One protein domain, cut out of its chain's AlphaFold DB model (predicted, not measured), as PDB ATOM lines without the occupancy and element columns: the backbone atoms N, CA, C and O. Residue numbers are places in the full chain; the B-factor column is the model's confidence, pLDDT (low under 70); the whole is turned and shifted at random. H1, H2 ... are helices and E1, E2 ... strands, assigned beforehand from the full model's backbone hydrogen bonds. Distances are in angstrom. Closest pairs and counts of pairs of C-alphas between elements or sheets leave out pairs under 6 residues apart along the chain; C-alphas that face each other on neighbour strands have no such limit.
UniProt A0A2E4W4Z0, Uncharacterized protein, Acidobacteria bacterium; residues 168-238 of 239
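This is residues 168 to 238 of the 239 residues of an uncharacterized protein of Acidobacteria bacterium (UniProt A0A2E4W4Z0). A small twisted sheet of four strands has helix H2 packed along one face, while H1 reaches away from one end, residues 168 to 174 standing free. The printed part has 71 residues, with H1, E1, E2, E3, H2 and E4 in turn; the mixed sheet runs E2, E1, E3, E4, and the class is mixed, helices and strands. It is compact, radius of gyration of the C-alphas 12.4 A, spanning 36 by 25 by 20 A.

H1, residues 170 to 182, starts at C-alpha (25.009, -58.799, -35.295) and is 18.6 A long. E1 is 184 to 189, E2 192 to 198 and E3 205 to 208. H2, 211 to 223, is 17.3 A long; E4, 235 to 237, ends at C-alpha (2.044, -36.266, -41.533).

E1 and E2 form an antiparallel hairpin (N 194 to O 187, 2.8 A). E3 is parallel to E1 (N 188 to O 206, 2.8 A) and antiparallel to E4 (N 236 to O 207, 2.8 A). H2 makes two layers with the sheet, one helix layer on one face, at a height of 8.4 A; it runs along E3, at 6 degrees on the local plane. H1 only grazes the sheet; its closest C-alphas to E2 are Ser 180 and Gly 198, 4.1 A. In H1 and H2 every O i to N i+4 pair is within hydrogen-bond range.

The C-alphas farthest apart, of Gln 170 and Gly 191, are 36.5 A apart. The printed part has no cut; the link from H2 to E4 is long, and no printed residue is under 70 in pLDDT.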
ATOM      1  N   ASP A 168      26.126 -53.027 -30.100       85.69
ATOM      2  CA  ASP A 168      25.925 -53.156 -31.544       85.69
ATOM      3  C   ASP A 168      26.175 -54.600 -32.012       85.69
ATOM      4  O   ASP A 168      27.194 -54.933 -32.621       85.69
ATOM      5  N   THR A 169      25.235 -55.483 -31.670       89.69
ATOM      6  CA  THR A 169      25.321 -56.915 -31.968       89.69
ATOM      7  C   THR A 169      24.900 -57.231 -33.402       89.69
ATOM      8  O   THR A 169      24.054 -56.545 -33.978       89.69
ATOM      9  N   GLN A 170      25.412 -58.334 -33.961       92.56
ATOM     10  CA  GLN A 170      25.009 -58.799 -35.295       92.56
ATOM     11  C   GLN A 170      23.488 -58.990 -35.395       92.56
ATOM     12  O   GLN A 170      22.867 -58.488 -36.321       92.56
ATOM     13  N   THR A 171      22.855 -59.563 -34.367       93.69
ATOM     14  CA  THR A 171      21.393 -59.707 -34.294       93.69
ATOM     15  C   THR A 171      20.647 -58.374 -34.434       93.69
ATOM     16  O   THR A 171      19.589 -58.317 -35.057       93.69
ATOM     17  N   ARG A 172      21.166 -57.283 -33.852       93.62
ATOM     18  CA  ARG A 172      20.566 -55.947 -34.001       93.62
ATOM     19  C   ARG A 172      20.780 -55.390 -35.404       93.62
ATOM     20  O   ARG A 172      19.850 -54.776 -35.923       93.62
ATOM     21  N   ARG A 173      21.942 -55.637 -36.019       94.25
ATOM     22  CA  ARG A 173      22.221 -55.248 -37.411       94.25
ATOM     23  C   ARG A 173      21.284 -55.962 -38.376       94.25
ATOM     24  O   ARG A 173      20.661 -55.294 -39.191       94.25
ATOM     25  N   ASP A 174      21.124 -57.273 -38.226       96.25
ATOM     26  CA  ASP A 174      20.258 -58.090 -39.079       96.25
ATOM     27  C   ASP A 174      18.793 -57.667 -38.929       96.25
ATOM     28  O   ASP A 174      18.092 -57.449 -39.918       96.25
ATOM     29  N   ARG A 175      18.338 -57.453 -37.685       95.75
ATOM     30  CA  ARG A 175      16.983 -56.953 -37.420       95.75
ATOM     31  C   ARG A 175      16.769 -55.560 -38.009       95.75
ATOM     32  O   ARG A 175      15.712 -55.307 -38.579       95.75
ATOM     33  N   TRP A 176      17.739 -54.658 -37.868       95.94
ATOM     34  CA  TRP A 176      17.664 -53.333 -38.479       95.94
ATOM     35  C   TRP A 176      17.616 -53.420 -40.000       95.94
ATOM     36  O   TRP A 176      16.773 -52.755 -40.586       95.94
ATOM     37  N   ALA A 177      18.463 -54.238 -40.627       96.31
ATOM     38  CA  ALA A 177      18.481 -54.421 -42.075       96.31
ATOM     39  C   ALA A 177      17.121 -54.917 -42.584       96.31
ATOM     40  O   ALA A 177      16.529 -54.282 -43.449       96.31
ATOM     41  N   PHE A 178      16.574 -55.968 -41.965       96.69
ATOM     42  CA  PHE A 178      15.260 -56.509 -42.315       96.69
ATOM     43  C   PHE A 178      14.124 -55.487 -42.139       96.69
ATOM     44  O   PHE A 178      13.295 -55.294 -43.030       96.69
ATOM     45  N   LEU A 179      14.067 -54.810 -40.986       96.38
ATOM     46  CA  LEU A 179      13.006 -53.836 -40.730       96.38
ATOM     47  C   LEU A 179      13.149 -52.597 -41.612       96.38
ATOM     48  O   LEU A 179      12.143 -52.052 -42.043       96.38
ATOM     49  N   SER A 180      14.370 -52.144 -41.880       95.56
ATOM     50  CA  SER A 180      14.614 -50.957 -42.707       95.56
ATOM     51  C   SER A 180      14.310 -51.196 -44.172       95.56
ATOM     52  O   SER A 180      13.981 -50.243 -44.862       95.56
ATOM     53  N   ASP A 181      14.400 -52.437 -44.643       95.81
ATOM     54  CA  ASP A 181      14.026 -52.802 -46.009       95.81
ATOM     55  C   ASP A 181      12.500 -52.802 -46.215       95.81
ATOM     56  O   ASP A 181      11.995 -52.553 -47.305       95.81
ATOM     57  N   THR A 182      11.735 -53.017 -45.143       94.94
ATOM     58  CA  THR A 182      10.271 -53.174 -45.209       94.94
ATOM     59  C   THR A 182       9.487 -52.010 -44.607       94.94
ATOM     60  O   THR A 182       8.293 -51.865 -44.880       94.94
ATOM     61  N   ARG A 183      10.134 -51.189 -43.775       95.44
ATOM     62  CA  ARG A 183       9.533 -50.091 -43.018       95.44
ATOM     63  C   ARG A 183      10.449 -48.875 -43.031       95.44
ATOM     64  O   ARG A 183      11.674 -48.986 -42.913       95.44
ATOM     65  N   GLY A 184       9.840 -47.702 -43.067       96.31
ATOM     66  CA  GLY A 184      10.570 -46.454 -42.995       96.31
ATOM     67  C   GLY A 184       9.657 -45.248 -43.015       96.31
ATOM     68  O   GLY A 184       8.449 -45.370 -43.191       96.31
ATOM     69  N   PHE A 185      10.255 -44.083 -42.831       97.50
ATOM     70  CA  PHE A 185       9.549 -42.814 -42.900       97.50
ATOM     71  C   PHE A 185      10.461 -41.710 -43.434       97.50
ATOM     72  O   PHE A 185      11.675 -41.697 -43.198       97.50
ATOM     73  N   GLY A 186       9.865 -40.778 -44.167       97.25
ATOM     74  CA  GLY A 186      10.552 -39.627 -44.724       97.25
ATOM     75  C   GLY A 186      10.600 -38.478 -43.734       97.25
ATOM     76  O   GLY A 186       9.580 -38.090 -43.162       97.25
ATOM     77  N   CYS A 187      11.791 -37.922 -43.534       96.56
ATOM     78  CA  CYS A 187      12.003 -36.783 -42.651       96.56
ATOM     79  C   CYS A 187      11.967 -35.481 -43.453       96.56
ATOM     80  O   CYS A 187      12.844 -35.242 -44.284       96.56
ATOM     81  N   TRP A 188      11.005 -34.613 -43.155       95.75
ATOM     82  CA  TRP A 188      10.904 -33.257 -43.687       95.75
ATOM     83  C   TRP A 188      11.092 -32.222 -42.582       95.75
ATOM     84  O   TRP A 188      10.760 -32.455 -41.419       95.75
ATOM     85  N   GLN A 189      11.646 -31.072 -42.948       91.38
ATOM     86  CA  GLN A 189      11.816 -29.935 -42.056       91.38
ATOM     87  C   GLN A 189      11.682 -28.629 -42.838       91.38
ATOM     88  O   GLN A 189      12.348 -28.421 -43.852       91.38
ATOM     89  N   ALA A 190      10.856 -27.720 -42.327       89.06
ATOM     90  CA  ALA A 190      10.516 -26.452 -42.958       89.06
ATOM     91  C   ALA A 190      10.079 -26.619 -44.427       89.06
ATOM     92  O   ALA A 190      10.484 -25.836 -45.289       89.06
ATOM     93  N   GLY A 191       9.287 -27.659 -44.719       90.81
ATOM     94  CA  GLY A 191       8.795 -27.956 -46.067       90.81
ATOM     95  C   GLY A 191       9.853 -28.488 -47.038       90.81
ATOM     96  O   GLY A 191       9.594 -28.557 -48.235       90.81
ATOM     97  N   LYS A 192      11.044 -28.863 -46.553       92.81
ATOM     98  CA  LYS A 192      12.105 -29.484 -47.358       92.81
ATOM     99  C   LYS A 192      12.398 -30.894 -46.865       92.81
ATOM    100  O   LYS A 192      12.559 -31.108 -45.663       92.81
ATOM    101  N   LYS A 193      12.524 -31.841 -47.794       93.69
ATOM    102  CA  LYS A 193      12.939 -33.209 -47.478       93.69
ATOM    103  C   LYS A 193      14.392 -33.207 -47.001       93.69
ATOM    104  O   LYS A 193      15.268 -32.690 -47.692       93.69
ATOM    105  N   ALA A 194      14.639 -33.775 -45.824       93.69
ATOM    106  CA  ALA A 194      15.977 -33.996 -45.292       93.69
ATOM    107  C   ALA A 194      16.560 -35.300 -45.855       93.69
ATOM    108  O   ALA A 194      17.514 -35.257 -46.626       93.69
ATOM    109  N   TYR A 195      15.990 -36.449 -45.483       94.94
ATOM    110  CA  TYR A 195      16.293 -37.776 -46.037       94.94
ATOM    111  C   TYR A 195      15.265 -38.810 -45.542       94.94
ATOM    112  O   TYR A 195      14.518 -38.545 -44.598       94.94
ATOM    113  N   ASP A 196      15.243 -39.987 -46.167       96.00
ATOM    114  CA  ASP A 196      14.421 -41.121 -45.730       96.00
ATOM    115  C   ASP A 196      15.178 -42.016 -44.749       96.00
ATOM    116  O   ASP A 196      16.381 -42.252 -44.884       96.00
ATOM    117  N   ILE A 197      14.462 -42.531 -43.753       96.38
ATOM    118  CA  ILE A 197      14.971 -43.525 -42.811       96.38
ATOM    119  C   ILE A 197      14.298 -44.851 -43.137       96.38
ATOM    120  O   ILE A 197      13.086 -44.964 -42.984       96.38
ATOM    121  N   GLY A 198      15.086 -45.838 -43.572       95.62
ATOM    122  CA  GLY A 198      14.566 -47.107 -44.084       95.62
ATOM    123  C   GLY A 198      13.790 -46.932 -45.392       95.62
ATOM    124  O   GLY A 198      14.027 -45.985 -46.140       95.62
ATOM    125  N   ASN A 199      12.863 -47.846 -45.655       95.50
ATOM    126  CA  ASN A 199      12.041 -47.871 -46.859       95.50
ATOM    127  C   ASN A 199      10.768 -47.035 -46.656       95.50
ATOM    128  O   ASN A 199       9.702 -47.557 -46.324       95.50
ATOM    129  N   ALA A 200      10.917 -45.714 -46.759       95.69
ATOM    130  CA  ALA A 200       9.827 -44.761 -46.594       95.69
ATOM    131  C   ALA A 200       8.902 -44.755 -47.814       95.69
ATOM    132  O   ALA A 200       9.342 -44.486 -48.932       95.69
ATOM    133  N   ARG A 201       7.608 -44.989 -47.588       93.31
ATOM    134  CA  ARG A 201       6.585 -44.898 -48.634       93.31
ATOM    135  C   ARG A 201       6.131 -43.456 -48.843       93.31
ATOM    136  O   ARG A 201       6.420 -42.577 -48.024       93.31
ATOM    137  N   GLU A 202       5.413 -43.211 -49.935       92.19
ATOM    138  CA  GLU A 202       4.868 -41.886 -50.258       92.19
ATOM    139  C   GLU A 202       3.905 -41.394 -49.174       92.19
ATOM    140  O   GLU A 202       3.947 -40.228 -48.793       92.19
ATOM    141  N   GLU A 203       3.110 -42.294 -48.594       92.12
ATOM    142  CA  GLU A 203       2.213 -41.976 -47.488       92.12
ATOM    143  C   GLU A 203       2.947 -41.759 -46.152       92.12
ATOM    144  O   GLU A 203       2.383 -41.187 -45.222       92.12
ATOM    145  N   ASP A 204       4.198 -42.196 -46.010       96.12
ATOM    146  CA  ASP A 204       4.956 -42.197 -44.750       96.12
ATOM    147  C   ASP A 204       5.929 -41.010 -44.653       96.12
ATOM    148  O   ASP A 204       7.076 -41.142 -44.222       96.12
ATOM    149  N   GLN A 205       5.479 -39.825 -45.068       97.44
ATOM    150  CA  GLN A 205       6.274 -38.594 -45.072       97.44
ATOM    151  C   GLN A 205       5.836 -37.661 -43.937       97.44
ATOM    152  O   GLN A 205       4.647 -37.393 -43.751       97.44
ATOM    153  N   TYR A 206       6.800 -37.149 -43.167       97.56
ATOM    154  CA  TYR A 206       6.517 -36.383 -41.956       97.56
ATOM    155  C   TYR A 206       7.331 -35.100 -41.877       97.56
ATOM    156  O   TYR A 206       8.559 -35.127 -41.915       97.56
ATOM    157  N   GLU A 207       6.646 -33.980 -41.656       96.56
ATOM    158  CA  GLU A 207       7.286 -32.745 -41.213       96.56
ATOM    159  C   GLU A 207       7.576 -32.863 -39.713       96.56
ATOM    160  O   GLU A 207       6.666 -33.021 -38.898       96.56
ATOM    161  N   ILE A 208       8.854 -32.785 -39.352       95.06
ATOM    162  CA  ILE A 208       9.349 -32.966 -37.991       95.06
ATOM    163  C   ILE A 208       9.610 -31.600 -37.361       95.06
ATOM    164  O   ILE A 208      10.373 -30.785 -37.880       95.06
ATOM    165  N   ASP A 209       9.035 -31.374 -36.181       91.00
ATOM    166  CA  ASP A 209       9.209 -30.122 -35.443       91.00
ATOM    167  C   ASP A 209      10.406 -30.174 -34.491       91.00
ATOM    168  O   ASP A 209      11.046 -29.154 -34.214       91.00
ATOM    169  N   ARG A 210      10.687 -31.360 -33.929       91.44
ATOM    170  CA  ARG A 210      11.740 -31.576 -32.924       91.44
ATOM    171  C   ARG A 210      12.342 -32.966 -33.053       91.44
ATOM    172  O   ARG A 210      11.678 -33.900 -33.483       91.44
ATOM    173  N   VAL A 211      13.563 -33.140 -32.545       92.19
ATOM    174  CA  VAL A 211      14.247 -34.450 -32.515       92.19
ATOM    175  C   VAL A 211      13.421 -35.514 -31.778       92.19
ATOM    176  O   VAL A 211      13.451 -36.680 -32.153       92.19
ATOM    177  N   ALA A 212      12.625 -35.120 -30.779       93.31
ATOM    178  CA  ALA A 212      11.673 -36.017 -30.122       93.31
ATOM    179  C   ALA A 212      10.707 -36.693 -31.117       93.31
ATOM    180  O   ALA A 212      10.386 -37.861 -30.939       93.31
ATOM    181  N   GLY A 213      10.311 -36.006 -32.194       95.06
ATOM    182  CA  GLY A 213       9.451 -36.557 -33.243       95.06
ATOM    183  C   GLY A 213      10.120 -37.688 -34.020       95.06
ATOM    184  O   GLY A 213       9.476 -38.691 -34.298       95.06
ATOM    185  N   ILE A 214      11.433 -37.593 -34.258       95.75
ATOM    186  CA  ILE A 214      12.223 -38.688 -34.846       95.75
ATOM    187  C   ILE A 214      12.164 -39.913 -33.935       95.75
ATOM    188  O   ILE A 214      11.918 -41.019 -34.405       95.75
ATOM    189  N   TYR A 215      12.356 -39.729 -32.626       96.62
ATOM    190  CA  TYR A 215      12.277 -40.833 -31.670       96.62
ATOM    191  C   TYR A 215      10.864 -41.436 -31.580       96.62
ATOM    192  O   TYR A 215      10.750 -42.659 -31.498       96.62
ATOM    193  N   GLN A 216       9.803 -40.622 -31.641       97.56
ATOM    194  CA  GLN A 216       8.418 -41.110 -31.696       97.56
ATOM    195  C   GLN A 216       8.171 -41.956 -32.954       97.56
ATOM    196  O   GLN A 216       7.684 -43.079 -32.844       97.56
ATOM    197  N   LEU A 217       8.579 -41.469 -34.130       97.44
ATOM    198  CA  LEU A 217       8.457 -42.207 -35.392       97.44
ATOM    199  C   LEU A 217       9.291 -43.495 -35.377       97.44
ATOM    200  O   LEU A 217       8.812 -44.542 -35.796       97.44
ATOM    201  N   PHE A 218      10.500 -43.478 -34.808       97.56
ATOM    202  CA  PHE A 218      11.278 -44.705 -34.629       97.56
ATOM    203  C   PHE A 218      10.552 -45.737 -33.767       97.56
ATOM    204  O   PHE A 218      10.508 -46.913 -34.124       97.56
ATOM    205  N   LEU A 219       9.999 -45.305 -32.631       98.00
ATOM    206  CA  LEU A 219       9.230 -46.166 -31.738       98.00
ATOM    207  C   LEU A 219       8.005 -46.753 -32.451       98.00
ATOM    208  O   LEU A 219       7.708 -47.929 -32.267       98.00
ATOM    209  N   GLN A 220       7.343 -45.972 -33.303       96.81
ATOM    210  CA  GLN A 220       6.202 -46.426 -34.089       96.81
ATOM    211  C   GLN A 220       6.590 -47.451 -35.164       96.81
ATOM    212  O   GLN A 220       6.043 -48.549 -35.189       96.81
ATOM    213  N   TYR A 221       7.547 -47.124 -36.036       96.75
ATOM    214  CA  TYR A 221       7.868 -47.956 -37.202       96.75
ATOM    215  C   TYR A 221       8.698 -49.199 -36.850       96.75
ATOM    216  O   TYR A 221       8.518 -50.256 -37.456       96.75
ATOM    217  N   TYR A 222       9.594 -49.101 -35.864       97.19
ATOM    218  CA  TYR A 222      10.573 -50.155 -35.568       97.19
ATOM    219  C   TYR A 222      10.339 -50.887 -34.239       97.19
ATOM    220  O   TYR A 222      10.960 -51.930 -34.006       97.19
ATOM    221  N   PHE A 223       9.468 -50.362 -33.371       97.06
ATOM    222  CA  PHE A 223       9.181 -50.933 -32.048       97.06
ATOM    223  C   PHE A 223       7.679 -51.059 -31.745       97.06
ATOM    224  O   PHE A 223       7.322 -51.328 -30.601       97.06
ATOM    225  N   ASP A 224       6.826 -50.891 -32.763       95.25
ATOM    226  CA  ASP A 224       5.378 -51.131 -32.738       95.25
ATOM    227  C   ASP A 224       4.613 -50.316 -31.673       95.25
ATOM    228  O   ASP A 224       3.575 -50.735 -31.157       95.25
ATOM    229  N   TYR A 225       5.112 -49.125 -31.325       97.38
ATOM    230  CA  TYR A 225       4.391 -48.219 -30.432       97.38
ATOM    231  C   TYR A 225       3.236 -47.554 -31.192       97.38
ATOM    232  O   TYR A 225       3.462 -46.975 -32.256       97.38
ATOM    233  N   PRO A 226       2.000 -47.580 -30.662       95.88
ATOM    234  CA  PRO A 226       0.885 -46.948 -31.344       95.88
ATOM    235  C   PRO A 226       1.049 -45.427 -31.319       95.88
ATOM    236  O   PRO A 226       1.457 -44.845 -30.313       95.88
ATOM    237  N   ASP A 227       0.649 -44.773 -32.403       90.62
ATOM    238  CA  ASP A 227       0.652 -43.309 -32.532       90.62
ATOM    239  C   ASP A 227      -0.175 -42.616 -31.420       90.62
ATOM    240  O   ASP A 227       0.138 -41.514 -30.967       90.62
ATOM    241  N   THR A 228      -1.187 -43.306 -30.883       94.69
ATOM    242  CA  THR A 228      -2.010 -42.845 -29.753       94.69
ATOM    243  C   THR A 228      -1.279 -42.814 -28.410       94.69
ATOM    244  O   THR A 228      -1.806 -42.243 -27.455       94.69
ATOM    245  N   LYS A 229      -0.067 -43.379 -28.306       94.69
ATOM    246  CA  LYS A 229       0.728 -43.349 -27.069       94.69
ATOM    247  C   LYS A 229       1.024 -41.921 -26.613       94.69
ATOM    248  O   LYS A 229       1.092 -41.665 -25.410       94.69
ATOM    249  N   TRP A 230       1.241 -40.998 -27.548       94.88
ATOM    250  CA  TRP A 230       1.656 -39.640 -27.220       94.88
ATOM    251  C   TRP A 230       0.528 -38.643 -27.438       94.88
ATOM    252  O   TRP A 230       0.056 -38.439 -28.553       94.88
ATOM    253  N   ARG A 231       0.171 -37.928 -26.367       91.75
ATOM    254  CA  ARG A 231      -0.727 -36.771 -26.457       91.75
ATOM    255  C   ARG A 231      -0.106 -35.630 -27.268       91.75
ATOM    256  O   ARG A 231      -0.801 -34.971 -28.033       91.75
ATOM    257  N   THR A 232       1.193 -35.396 -27.086       92.19
ATOM    258  CA  THR A 232       1.947 -34.375 -27.819       92.19
ATOM    259  C   THR A 232       2.800 -35.050 -28.878       92.19
ATOM    260  O   THR A 232       3.715 -35.807 -28.550       92.19
ATOM    261  N   LYS A 233       2.524 -34.745 -30.144       94.38
ATOM    262  CA  LYS A 233       3.329 -35.197 -31.280       94.38
ATOM    263  C   LYS A 233       4.281 -34.090 -31.694       94.38
ATOM    264  O   LYS A 233       3.913 -32.919 -31.697       94.38
ATOM    265  N   PHE A 234       5.509 -34.470 -32.020       94.31
ATOM    266  CA  PHE A 234       6.547 -33.549 -32.487       94.31
ATOM    267  C   PHE A 234       6.838 -33.718 -33.978       94.31
ATOM    268  O   PHE A 234       7.954 -33.474 -34.446       94.31
ATOM    269  N   TYR A 235       5.825 -34.180 -34.696       95.12
ATOM    270  CA  TYR A 235       5.792 -34.350 -36.131       95.12
ATOM    271  C   TYR A 235       4.343 -34.206 -36.609       95.12
ATOM    272  O   TYR A 235       3.395 -34.397 -35.839       95.12
ATOM    273  N   ARG A 236       4.171 -33.929 -37.898       95.81
ATOM    274  CA  ARG A 236       2.886 -33.973 -38.601       95.81
ATOM    275  C   ARG A 236       3.051 -34.740 -39.905       95.81
ATOM    276  O   ARG A 236       4.064 -34.591 -40.584       95.81
ATOM    277  N   ARG A 237       2.064 -35.566 -40.245       95.06
ATOM    278  CA  ARG A 237       2.044 -36.266 -41.533       95.06
ATOM    279  C   ARG A 237       1.875 -35.239 -42.650       95.06
ATOM    280  O   ARG A 237       1.083 -34.306 -42.503       95.06
ATOM    281  N   MET A 238       2.645 -35.385 -43.717       92.12
ATOM    282  CA  MET A 238       2.457 -34.600 -44.928       92.12
ATOM    283  C   MET A 238       1.309 -35.210 -45.732       92.12
ATOM    284  O   MET A 238       1.198 -36.432 -45.811       92.12
TER     285      MET A 238